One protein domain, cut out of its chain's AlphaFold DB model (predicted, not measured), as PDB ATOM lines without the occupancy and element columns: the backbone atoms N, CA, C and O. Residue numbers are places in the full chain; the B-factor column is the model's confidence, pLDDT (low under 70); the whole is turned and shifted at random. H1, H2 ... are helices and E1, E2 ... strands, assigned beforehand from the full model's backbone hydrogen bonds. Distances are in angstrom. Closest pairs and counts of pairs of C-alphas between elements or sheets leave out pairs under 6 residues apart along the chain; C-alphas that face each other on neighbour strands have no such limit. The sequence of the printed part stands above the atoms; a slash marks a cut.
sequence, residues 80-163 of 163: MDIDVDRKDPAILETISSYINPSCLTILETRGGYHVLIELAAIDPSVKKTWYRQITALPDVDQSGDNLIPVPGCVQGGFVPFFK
ATOM      1  N   MET A  80     -37.427  -6.030   8.026       97.06
ATOM      2  CA  MET A  80     -36.433  -7.006   7.592       97.06
ATOM      3  C   MET A  80     -37.108  -8.017   6.674       97.06
ATOM      4  O   MET A  80     -38.190  -8.495   6.987       97.06
ATOM      5  N   ASP A  81     -36.464  -8.332   5.562       97.62
ATOM      6  CA  ASP A  81     -36.867  -9.404   4.661       97.62
ATOM      7  C   ASP A  81     -36.152 -10.707   5.025       97.62
ATOM      8  O   ASP A  81     -34.956 -10.695   5.336       97.62
ATOM      9  N   ILE A  82     -36.897 -11.806   4.973       97.25
ATOM     10  CA  ILE A  82     -36.392 -13.176   4.965       97.25
ATOM     11  C   ILE A  82     -36.856 -13.801   3.648       97.25
ATOM     12  O   ILE A  82     -38.051 -14.054   3.476       97.25
ATOM     13  N   ASP A  83     -35.912 -14.021   2.739       96.38
ATOM     14  CA  ASP A  83     -36.153 -14.649   1.446       96.38
ATOM     15  C   ASP A  83     -36.068 -16.168   1.590       96.38
ATOM     16  O   ASP A  83     -35.069 -16.719   2.067       96.38
ATOM     17  N   VAL A  84     -37.159 -16.834   1.230       96.19
ATOM     18  CA  VAL A  84     -37.341 -18.273   1.362       96.19
ATOM     19  C   VAL A  84     -37.531 -18.864  -0.026       96.19
ATOM     20  O   VAL A  84     -38.597 -18.709  -0.624       96.19
ATOM     21  N   ASP A  85     -36.551 -19.630  -0.502       92.31
ATOM     22  CA  ASP A  85     -36.489 -20.190  -1.861       92.31
ATOM     23  C   ASP A  85     -37.290 -21.495  -2.025       92.31
ATOM     24  O   ASP A  85     -36.950 -22.404  -2.791       92.31
ATOM     25  N   ARG A  86     -38.395 -21.614  -1.284       90.69
ATOM     26  CA  ARG A  86     -39.268 -22.783  -1.340       90.69
ATOM     27  C   ARG A  86     -40.713 -22.444  -1.015       90.69
ATOM     28  O   ARG A  86     -41.033 -21.948   0.063       90.69
ATOM     29  N   LYS A  87     -41.626 -22.835  -1.909       90.75
ATOM     30  CA  LYS A  87     -43.080 -22.797  -1.672       90.75
ATOM     31  C   LYS A  87     -43.566 -23.929  -0.765       90.75
ATOM     32  O   LYS A  87     -44.343 -24.782  -1.185       90.75
ATOM     33  N   ASP A  88     -43.134 -23.923   0.489       91.44
ATOM     34  CA  ASP A  88     -43.609 -24.865   1.506       91.44
ATOM     35  C   ASP A  88     -44.315 -24.121   2.650       91.44
ATOM     36  O   ASP A  88     -43.650 -23.440   3.422       91.44
ATOM     37  N   PRO A  89     -45.649 -24.204   2.794       92.25
ATOM     38  CA  PRO A  89     -46.363 -23.540   3.886       92.25
ATOM     39  C   PRO A  89     -45.864 -23.911   5.292       92.25
ATOM     40  O   PRO A  89     -45.960 -23.080   6.195       92.25
ATOM     41  N   ALA A  90     -45.277 -25.098   5.481       94.56
ATOM     42  CA  ALA A  90     -44.759 -25.527   6.781       94.56
ATOM     43  C   ALA A  90     -43.597 -24.645   7.278       94.56
ATOM     44  O   ALA A  90     -43.413 -24.471   8.487       94.56
ATOM     45  N   ILE A  91     -42.828 -24.032   6.365       93.94
ATOM     46  CA  ILE A  91     -41.760 -23.106   6.763       93.94
ATOM     47  C   ILE A  91     -42.332 -21.814   7.352       93.94
ATOM     48  O   ILE A  91     -41.778 -21.282   8.308       93.94
ATOM     49  N   LEU A  92     -43.483 -21.351   6.853       94.56
ATOM     50  CA  LEU A  92     -44.151 -20.150   7.356       94.56
ATOM     51  C   LEU A  92     -44.712 -20.381   8.762       94.56
ATOM     52  O   LEU A  92     -44.612 -19.503   9.620       94.56
ATOM     53  N   GLU A  93     -45.249 -21.576   9.019       95.00
ATOM     54  CA  GLU A  93     -45.672 -22.000  10.359       95.00
ATOM     55  C   GLU A  93     -44.477 -22.070  11.316       95.00
ATOM     56  O   GLU A  93     -44.544 -21.576  12.443       95.00
ATOM     57  N   THR A  94     -43.349 -22.605  10.843       96.06
ATOM     58  CA  THR A  94     -42.109 -22.679  11.625       96.06
ATOM     59  C   THR A  94     -41.580 -21.284  11.966       96.06
ATOM     60  O   THR A  94     -41.295 -21.010  13.132       96.06
ATOM     61  N   ILE A  95     -41.522 -20.365  10.995       96.06
ATOM     62  CA  ILE A  95     -41.149 -18.957  11.213       96.06
ATOM     63  C   ILE A  95     -42.079 -18.313  12.250       96.06
ATOM     64  O   ILE A  95     -41.604 -17.713  13.214       96.06
ATOM     65  N   SER A  96     -43.391 -18.518  12.109       96.00
ATOM     66  CA  SER A  96     -44.422 -18.006  13.027       96.00
ATOM     67  C   SER A  96     -44.324 -18.565  14.453       96.00
ATOM     68  O   SER A  96     -44.927 -18.015  15.372       96.00
ATOM     69  N   SER A  97     -43.567 -19.647  14.669       96.88
ATOM     70  CA  SER A  97     -43.291 -20.184  16.007       96.88
ATOM     71  C   SER A  97     -42.118 -19.490  16.719       96.88
ATOM     72  O   SER A  97     -42.025 -19.546  17.946       96.88
ATOM     73  N   TYR A  98     -41.234 -18.815  15.974       97.56
ATOM     74  CA  TYR A  98     -40.065 -18.105  16.517       97.56
ATOM     75  C   TYR A  98     -40.278 -16.602  16.696       97.56
ATOM     76  O   TYR A  98     -39.473 -15.941  17.357       97.56
ATOM     77  N   ILE A  99     -41.337 -16.052  16.107       97.81
ATOM     78  CA  ILE A  99     -41.672 -14.633  16.179       97.81
ATOM     79  C   ILE A  99     -43.188 -14.444  16.172       97.81
ATOM     80  O   ILE A  99     -43.919 -15.264  15.626       97.81
ATOM     81  N   ASN A 100     -43.680 -13.370  16.792       97.19
ATOM     82  CA  ASN A 100     -45.113 -13.113  16.871       97.19
ATOM     83  C   ASN A 100     -45.714 -12.880  15.466       97.19
ATOM     84  O   ASN A 100     -45.272 -11.963  14.773       97.19
ATOM     85  N   PRO A 101     -46.762 -13.622  15.054       96.38
ATOM     86  CA  PRO A 101     -47.322 -13.526  13.700       96.38
ATOM     87  C   PRO A 101     -47.798 -12.126  13.297       96.38
ATOM     88  O   PRO A 101     -47.811 -11.792  12.119       96.38
ATOM     89  N   SER A 102     -48.159 -11.279  14.265       97.06
ATOM     90  CA  SER A 102     -48.644  -9.918  14.011       97.06
ATOM     91  C   SER A 102     -47.607  -8.978  13.389       97.06
ATOM     92  O   SER A 102     -47.991  -7.912  12.928       97.06
ATOM     93  N   CYS A 103     -46.317  -9.328  13.409       97.81
ATOM     94  CA  CYS A 103     -45.268  -8.549  12.744       97.81
ATOM     95  C   CYS A 103     -44.907  -9.080  11.349       97.81
ATOM     96  O   CYS A 103     -44.005  -8.533  10.718       97.81
ATOM     97  N   LEU A 104     -45.572 -10.142  10.879       97.88
ATOM     98  CA  LEU A 104     -45.262 -10.800   9.615       97.88
ATOM     99  C   LEU A 104     -46.198 -10.335   8.501       97.88
ATOM    100  O   LEU A 104     -47.415 -10.286   8.663       97.88
ATOM    101  N   THR A 105     -45.629 -10.049   7.336       98.00
ATOM    102  CA  THR A 105     -46.356  -9.908   6.071       98.00
ATOM    103  C   THR A 105     -45.718 -10.834   5.048       98.00
ATOM    104  O   THR A 105     -44.518 -10.742   4.790       98.00
ATOM    105  N   ILE A 106     -46.510 -11.741   4.474       97.94
ATOM    106  CA  ILE A 106     -46.012 -12.768   3.556       97.94
ATOM    107  C   ILE A 106     -46.305 -12.354   2.121       97.94
ATOM    108  O   ILE A 106     -47.461 -12.176   1.738       97.94
ATOM    109  N   LEU A 107     -45.254 -12.235   1.319       97.81
ATOM    110  CA  LEU A 107     -45.331 -12.041  -0.120       97.81
ATOM    111  C   LEU A 107     -44.968 -13.353  -0.814       97.81
ATOM    112  O   LEU A 107     -43.821 -13.790  -0.770       97.81
ATOM    113  N   GLU A 108     -45.937 -13.976  -1.476       97.50
ATOM    114  CA  GLU A 108     -45.681 -15.156  -2.296       97.50
ATOM    115  C   GLU A 108     -45.080 -14.735  -3.641       97.50
ATOM    116  O   GLU A 108     -45.607 -13.856  -4.327       97.50
ATOM    117  N   THR A 109     -43.972 -15.370  -4.026       95.75
ATOM    118  CA  THR A 109     -43.260 -15.142  -5.293       95.75
ATOM    119  C   THR A 109     -43.373 -16.360  -6.202       95.75
ATOM    120  O   THR A 109     -44.072 -17.320  -5.887       95.75
ATOM    121  N   ARG A 110     -42.701 -16.365  -7.360       93.88
ATOM    122  CA  ARG A 110     -42.650 -17.575  -8.199       93.88
ATOM    123  C   ARG A 110     -41.970 -18.751  -7.485       93.88
ATOM    124  O   ARG A 110     -42.460 -19.873  -7.593       93.88
ATOM    125  N   GLY A 111     -40.836 -18.495  -6.831       92.62
ATOM    126  CA  GLY A 111     -39.949 -19.521  -6.265       92.62
ATOM    127  C   GLY A 111     -40.257 -19.890  -4.813       92.62
ATOM    128  O   GLY A 111     -40.021 -21.024  -4.410       92.62
ATOM    129  N   GLY A 112     -40.865 -18.976  -4.057       95.50
ATOM    130  CA  GLY A 112     -41.095 -19.165  -2.632       95.50
ATOM    131  C   GLY A 112     -41.774 -17.959  -1.999       95.50
ATOM    132  O   GLY A 112     -42.833 -17.540  -2.477       95.50
ATOM    133  N   TYR A 113     -41.188 -17.418  -0.933       97.12
ATOM    134  CA  TYR A 113     -41.783 -16.340  -0.143       97.12
ATOM    135  C   TYR A 113     -40.753 -15.286   0.259       97.12
ATOM    136  O   TYR A 113     -39.678 -15.630   0.729       97.12
ATOM    137  N   HIS A 114     -41.146 -14.015   0.203       97.62
ATOM    138  CA  HIS A 114     -40.528 -12.973   1.021       97.62
ATOM    139  C   HIS A 114     -41.356 -12.801   2.289       97.62
ATOM    140  O   HIS A 114     -42.551 -12.485   2.230       97.62
ATOM    141  N   VAL A 115     -40.731 -13.015   3.442       97.56
ATOM    142  CA  VAL A 115     -41.357 -12.817   4.749       97.56
ATOM    143  C   VAL A 115     -40.863 -11.496   5.320       97.56
ATOM    144  O   VAL A 115     -39.742 -11.391   5.817       97.56
ATOM    145  N   LEU A 116     -41.711 -10.471   5.238       98.19
ATOM    146  CA  LEU A 116     -41.417  -9.146   5.766       98.19
ATOM    147  C   LEU A 116     -41.740  -9.100   7.257       98.19
ATOM    148  O   LEU A 116     -42.868  -9.367   7.665       98.19
ATOM    149  N   ILE A 117     -40.750  -8.718   8.053       98.25
ATOM    150  CA  ILE A 117     -40.834  -8.589   9.504       98.25
ATOM    151  C   ILE A 117     -40.820  -7.106   9.860       98.25
ATOM    152  O   ILE A 117     -39.802  -6.433   9.681       98.25
ATOM    153  N   GLU A 118     -41.922  -6.591  10.397       98.25
ATOM    154  CA  GLU A 118     -42.002  -5.227  10.919       98.25
ATOM    155  C   GLU A 118     -41.256  -5.126  12.258       98.25
ATOM    156  O   GLU A 118     -41.712  -5.605  13.298       98.25
ATOM    157  N   LEU A 119     -40.100  -4.460  12.251       97.62
ATOM    158  CA  LEU A 119     -39.167  -4.445  13.383       97.62
ATOM    159  C   LEU A 119     -39.743  -3.786  14.644       97.62
ATOM    160  O   LEU A 119     -39.347  -4.132  15.760       97.62
ATOM    161  N   ALA A 120     -40.658  -2.829  14.474       97.44
ATOM    162  CA  ALA A 120     -41.318  -2.137  15.576       97.44
ATOM    163  C   ALA A 120     -42.400  -2.994  16.257       97.44
ATOM    164  O   ALA A 120     -42.673  -2.789  17.438       97.44
ATOM    165  N   ALA A 121     -42.973  -3.962  15.536       98.06
ATOM    166  CA  ALA A 121     -44.051  -4.826  16.011       98.06
ATOM    167  C   ALA A 121     -43.549  -6.137  16.646       98.06
ATOM    168  O   ALA A 121     -44.359  -6.970  17.056       98.06
ATOM    169  N   ILE A 122     -42.228  -6.342  16.731       98.12
ATOM    170  CA  ILE A 122     -41.629  -7.541  17.332       98.12
ATOM    171  C   ILE A 122     -41.841  -7.537  18.847       98.12
ATOM    172  O   ILE A 122     -41.462  -6.585  19.537       98.12
ATOM    173  N   ASP A 123     -42.358  -8.647  19.372       97.56
ATOM    174  CA  ASP A 123     -42.495  -8.865  20.809       97.56
ATOM    175  C   ASP A 123     -41.110  -8.806  21.501       97.56
ATOM    176  O   ASP A 123     -40.170  -9.516  21.109       97.56
ATOM    177  N   PRO A 124     -40.940  -7.973  22.549       97.00
ATOM    178  CA  PRO A 124     -39.680  -7.859  23.278       97.00
ATOM    179  C   PRO A 124     -39.103  -9.189  23.787       97.00
ATOM    180  O   PRO A 124     -37.878  -9.305  23.897       97.00
ATOM    181  N   SER A 125     -39.949 -10.181  24.081       97.06
ATOM    182  CA  SER A 125     -39.549 -11.495  24.602       97.06
ATOM    183  C   SER A 125     -38.722 -12.317  23.609       97.06
ATOM    184  O   SER A 125     -37.779 -12.994  24.016       97.06
ATOM    185  N   VAL A 126     -39.005 -12.202  22.307       96.50
ATOM    186  CA  VAL A 126     -38.308 -12.945  21.239       96.50
ATOM    187  C   VAL A 126     -37.249 -12.107  20.523       96.50
ATOM    188  O   VAL A 126     -36.449 -12.642  19.755       96.50
ATOM    189  N   LYS A 127     -37.178 -10.795  20.801       93.88
ATOM    190  CA  LYS A 127     -36.332  -9.807  20.099       93.88
ATOM    191  C   LYS A 127     -34.855 -10.198  19.959       93.88
ATOM    192  O   LYS A 127     -34.207  -9.785  19.002       93.88
ATOM    193  N   LYS A 128     -34.313 -10.975  20.903       94.75
ATOM    194  CA  LYS A 128     -32.906 -11.421  20.902       94.75
ATOM    195  C   LYS A 128     -32.674 -12.771  20.215       94.75
ATOM    196  O   LYS A 128     -31.522 -13.107  19.954       94.75
ATOM    197  N   THR A 129     -33.720 -13.557  19.969       96.25
ATOM    198  CA  THR A 129     -33.597 -14.955  19.525       96.25
ATOM    199  C   THR A 129     -34.155 -15.197  18.132       96.25
ATOM    200  O   THR A 129     -33.551 -15.987  17.405       96.25
ATOM    201  N   TRP A 130     -35.224 -14.488  17.741       96.75
ATOM    202  CA  TRP A 130     -35.953 -14.742  16.493       96.75
ATOM    203  C   TRP A 130     -35.029 -14.785  15.271       96.75
ATOM    204  O   TRP A 130     -35.106 -15.721  14.484       96.75
ATOM    205  N   TYR A 131     -34.100 -13.825  15.157       96.12
ATOM    206  CA  TYR A 131     -33.250 -13.679  13.972       96.12
ATOM    207  C   TYR A 131     -32.406 -14.925  13.751       96.12
ATOM    208  O   TYR A 131     -32.462 -15.524  12.688       96.12
ATOM    209  N   ARG A 132     -31.680 -15.359  14.788       96.06
ATOM    210  CA  ARG A 132     -30.830 -16.554  14.718       96.06
ATOM    211  C   ARG A 132     -31.647 -17.824  14.479       96.06
ATOM    212  O   ARG A 132     -31.144 -18.739  13.848       96.06
ATOM    213  N   GLN A 133     -32.853 -17.911  15.036       96.62
ATOM    214  CA  GLN A 133     -33.708 -19.089  14.865       96.62
ATOM    215  C   GLN A 133     -34.241 -19.184  13.436       96.62
ATOM    216  O   GLN A 133     -34.198 -20.259  12.852       96.62
ATOM    217  N   ILE A 134     -34.681 -18.060  12.870       96.44
ATOM    218  CA  ILE A 134     -35.243 -18.003  11.523       96.44
ATOM    219  C   ILE A 134     -34.150 -18.153  10.462       96.44
ATOM    220  O   ILE A 134     -34.297 -18.983   9.578       96.44
ATOM    221  N   THR A 135     -33.023 -17.441  10.562       95.38
ATOM    222  CA  THR A 135     -31.949 -17.529   9.549       95.38
ATOM    223  C   THR A 135     -31.178 -18.848   9.568       95.38
ATOM    224  O   THR A 135     -30.408 -19.116   8.654       95.38
ATOM    225  N   ALA A 136     -31.379 -19.683  10.591       95.69
ATOM    226  CA  ALA A 136     -30.841 -21.039  10.646       95.69
ATOM    227  C   ALA A 136     -31.763 -22.090  10.003       95.69
ATOM    228  O   ALA A 136     -31.390 -23.264   9.952       95.69
ATOM    229  N   LEU A 137     -32.970 -21.709   9.570       94.62
ATOM    230  CA  LEU A 137     -33.887 -22.630   8.908       94.62
ATOM    231  C   LEU A 137     -33.357 -23.033   7.524       94.62
ATOM    232  O   LEU A 137     -32.712 -22.226   6.854       94.62
ATOM    233  N   PRO A 138     -33.634 -24.274   7.080       90.62
ATOM    234  CA  PRO A 138     -33.364 -24.661   5.703       90.62
ATOM    235  C   PRO A 138     -34.168 -23.776   4.747       90.62
ATOM    236  O   PRO A 138     -35.233 -23.280   5.108       90.62
ATOM    237  N   ASP A 139     -33.670 -23.615   3.525       90.62
ATOM    238  CA  ASP A 139     -34.338 -22.883   2.440       90.62
ATOM    239  C   ASP A 139     -34.484 -21.359   2.663       90.62
ATOM    240  O   ASP A 139     -35.046 -20.674   1.810       90.62
ATOM    241  N   VAL A 140     -33.941 -20.804   3.758       92.19
ATOM    242  CA  VAL A 140     -33.699 -19.357   3.902       92.19
ATOM    243  C   VAL A 140     -32.407 -19.008   3.163       92.19
ATOM    244  O   VAL A 140     -31.320 -19.345   3.637       92.19
ATOM    245  N   ASP A 141     -32.521 -18.351   2.008       88.06
ATOM    246  CA  ASP A 141     -31.365 -17.980   1.176       88.06
ATOM    247  C   ASP A 141     -30.733 -16.673   1.664       88.06
ATOM    248  O   ASP A 141     -29.541 -16.596   1.975       88.06
ATOM    249  N   GLN A 142     -31.557 -15.633   1.791       86.62
ATOM    250  CA  GLN A 142     -31.105 -14.291   2.131       86.62
ATOM    251  C   GLN A 142     -31.941 -13.681   3.248       86.62
ATOM    252  O   GLN A 142     -33.140 -13.894   3.379       86.62
ATOM    253  N   SER A 143     -31.289 -12.849   4.054       92.06
ATOM    254  CA  SER A 143     -31.951 -12.082   5.104       92.06
ATOM    255  C   SER A 143     -31.382 -10.678   5.170       92.06
ATOM    256  O   SER A 143     -30.158 -10.508   5.165       92.06
ATOM    257  N   GLY A 144     -32.245  -9.677   5.307       93.25
ATOM    258  CA  GLY A 144     -31.809  -8.308   5.521       93.25
ATOM    259  C   GLY A 144     -32.714  -7.274   4.875       93.25
ATOM    260  O   GLY A 144     -33.903  -7.200   5.149       93.25
ATOM    261  N   ASP A 145     -32.105  -6.394   4.094       93.75
ATOM    262  CA  ASP A 145     -32.753  -5.246   3.463       93.75
ATOM    263  C   ASP A 145     -32.734  -5.437   1.946       93.75
ATOM    264  O   ASP A 145     -32.114  -4.682   1.194       93.75
ATOM    265  N   ASN A 146     -33.341  -6.549   1.538       93.69
ATOM    266  CA  ASN A 146     -33.321  -7.030   0.168       93.69
ATOM    267  C   ASN A 146     -34.319  -6.257  -0.702       93.69
ATOM    268  O   ASN A 146     -35.190  -5.518  -0.225       93.69
ATOM    269  N   LEU A 147     -34.172  -6.430  -2.012       94.81
ATOM    270  CA  LEU A 147     -35.202  -6.030  -2.955       94.81
ATOM    271  C   LEU A 147     -36.274  -7.115  -2.998       94.81
ATOM    272  O   LEU A 147     -35.939  -8.283  -3.164       94.81
ATOM    273  N   ILE A 148     -37.540  -6.722  -2.943       95.94
ATOM    274  CA  ILE A 148     -38.668  -7.644  -3.114       95.94
ATOM    275  C   ILE A 148     -39.374  -7.371  -4.439       95.94
ATOM    276  O   ILE A 148     -39.374  -6.220  -4.897       95.94
ATOM    277  N   PRO A 149     -39.983  -8.379  -5.081       95.69
ATOM    278  CA  PRO A 149     -40.771  -8.139  -6.270       95.69
ATOM    279  C   PRO A 149     -42.038  -7.359  -5.902       95.69
ATOM    280  O   PRO A 149     -42.623  -7.541  -4.836       95.69
ATOM    281  N   VAL A 150     -42.469  -6.466  -6.785       95.62
ATOM    282  CA  VAL A 150     -43.665  -5.656  -6.557       95.62
ATOM    283  C   VAL A 150     -44.914  -6.522  -6.774       95.62
ATOM    284  O   VAL A 150     -45.092  -7.058  -7.872       95.62
ATOM    285  N   PRO A 151     -45.803  -6.652  -5.770       94.75
ATOM    286  CA  PRO A 151     -47.046  -7.399  -5.918       94.75
ATOM    287  C   PRO A 151     -47.909  -6.847  -7.056       94.75
ATOM    288  O   PRO A 151     -48.036  -5.633  -7.218       94.75
ATOM    289  N   GLY A 152     -48.509  -7.736  -7.844       92.81
ATOM    290  CA  GLY A 152     -49.289  -7.370  -9.030       92.81
ATOM    291  C   GLY A 152     -48.463  -7.142 -10.304       92.81
ATOM    292  O   GLY A 152     -49.047  -6.984 -11.375       92.81
ATOM    293  N   CYS A 153     -47.128  -7.156 -10.230       92.81
ATOM    294  CA  CYS A 153     -46.254  -7.137 -11.406       92.81
ATOM    295  C   CYS A 153     -45.866  -8.558 -11.844       92.81
ATOM    296  O   CYS A 153     -46.035  -9.519 -11.103       92.81
ATOM    297  N   VAL A 154     -45.348  -8.710 -13.065       92.50
ATOM    298  CA  VAL A 154     -44.872 -10.015 -13.555       92.50
ATOM    299  C   VAL A 154     -43.528 -10.362 -12.911       92.50
ATOM    300  O   VAL A 154     -42.700  -9.486 -12.686       92.50
ATOM    301  N   GLN A 155     -43.317 -11.645 -12.627       92.12
ATOM    302  CA  GLN A 155     -42.046 -12.240 -12.227       92.12
ATOM    303  C   GLN A 155     -41.984 -13.661 -12.801       92.12
ATOM    304  O   GLN A 155     -42.558 -14.595 -12.238       92.12
ATOM    305  N   GLY A 156     -41.322 -13.873 -13.940       87.00
ATOM    306  CA  GLY A 156     -41.195 -15.236 -14.466       87.00
ATOM    307  C   GLY A 156     -42.535 -15.854 -14.888       87.00
ATOM    308  O   GLY A 156     -42.722 -17.047 -14.687       87.00
ATOM    309  N   GLY A 157     -43.513 -15.082 -15.366       88.88
ATOM    310  CA  GLY A 157     -44.859 -15.609 -15.654       88.88
ATOM    311  C   GLY A 157     -45.707 -15.928 -14.411       88.88
ATOM    312  O   GLY A 157     -46.788 -16.497 -14.535       88.88
ATOM    313  N   PHE A 158     -45.244 -15.549 -13.221       94.88
ATOM    314  CA  PHE A 158     -46.029 -15.502 -11.990       94.88
ATOM    315  C   PHE A 158     -46.329 -14.042 -11.630       94.88
ATOM    316  O   PHE A 158     -45.600 -13.142 -12.048       94.88
ATOM    317  N   VAL A 159     -47.388 -13.801 -10.860       96.31
ATOM    318  CA  VAL A 159     -47.730 -12.471 -10.341       96.31
ATOM    319  C   VAL A 159     -47.660 -12.531  -8.818       96.31
ATOM    320  O   VAL A 159     -48.526 -13.171  -8.222       96.31
ATOM    321  N   PRO A 160     -46.650 -11.913  -8.180       96.62
ATOM    322  CA  PRO A 160     -46.522 -11.915  -6.731       96.62
ATOM    323  C   PRO A 160     -47.728 -11.279  -6.050       96.62
ATOM    324  O   PRO A 160     -48.288 -10.296  -6.548       96.62
ATOM    325  N   PHE A 161     -48.123 -11.834  -4.910       97.44
ATOM    326  CA  PHE A 161     -49.262 -11.355  -4.135       97.44
ATOM    327  C   PHE A 161     -49.018 -11.524  -2.635       97.44
ATOM    328  O   PHE A 161     -48.292 -12.420  -2.204       97.44
ATOM    329  N   PHE A 162     -49.625 -10.643  -1.840       96.62
ATOM    330  CA  PHE A 162     -49.646 -10.804  -0.389       96.62
ATOM    331  C   PHE A 162     -50.666 -11.870  -0.001       96.62
ATOM    332  O   PHE A 162     -51.786 -11.857  -0.518       96.62
ATOM    333  N   LYS A 163     -50.255 -12.783   0.876       91.50
ATOM    334  CA  LYS A 163     -51.080 -13.884   1.378       91.50
ATOM    335  C   LYS A 163     -51.879 -13.486   2.613       91.50
ATOM    336  O   LYS A 163     -51.335 -12.721   3.440       91.50
TER     337      LYS A 163
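Overview. This is residues 80 to 163 of the 163 residues of an uncharacterized protein of Chitinophaga extrema (UniProt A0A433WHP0). A twisted four-stranded sheet has helix H1 packed along one face, with short helix H2 beside H1 and strand E5 near the other face by His 114. A long link, residues 119 to 129, makes one end of the longest axis, and loops within residues 150 to 163 make the other. The 84 printed residues include two named helices and five named strands, in the order E1 H1 E2 E3 H2 E4 E5; the sheet E2 - E3 - E1 - E4 is antiparallel. The class is mixed, with under half of the residues in named elements; the whole is compact, radius of gyration of the C-alphas 12.4 A, with an elongated outline of 41 by 24 by 20 A.

Along the chain. Find C-alpha 80 at (-36.433, -7.006, 7.592), where E1, residues 80 to 84, begins its 12.9 A. Beside it look for E3, residues 113 to 118, 15.7 A; then E2, residues 104 to 108, 12.7 A, and E4, residues 140 to 144, 11.3 A. H1, residues 89 to 98, runs 15.1 A; H2 is residues 130 to 135. E5, residues 147 to 149, ends at (-40.771, -8.139, -6.270).

Arrangement. Read N 105 and O 116, 2.9 A, within hydrogen-bond range across the hairpin E2 and E3; across the antiparallel neighbours E3 and E1 the pair N 82 and O 115, 3.0 A, is within hydrogen-bond range, and across the antiparallel neighbours E1 and E4 the pair N 83 and O 142, 2.8 A. E1, H1, E2 and E3, H2, E4 are split strand-helix-strand units, in each of which two strands of the sheet run the same way but are not neighbours, with a helix between them along the chain and another strand between them in the sheet, E3 in the first and E1 in the second; both crossovers are right-handed. H1 is on the sheet at a height of 9.4 A, over E3 and only just E1 with 3 C-alphas, along the strands at 21 degrees to E3 on the local plane. H2 only grazes the sheet. H1 and H2 touch, closest C-alphas Tyr 98 and Trp 130 at 5.3 A, opposite ways at a shallow tilt of 34 degrees, only just short of steep. E5 pairs with no named strand. Every O i to N i+4 pair is within hydrogen-bond range in H2, and 5 of 6 in H1.

Size, cuts and confidence. Look to Ser 125 and Gly 157 for the C-alphas farthest apart, 40.8 A. The printed part has no cut; E3 to H2 is the long link. Residues 161 to 162 pair antiparallel with 107 to 108 of E2. No printed residue is under 70 in pLDDT.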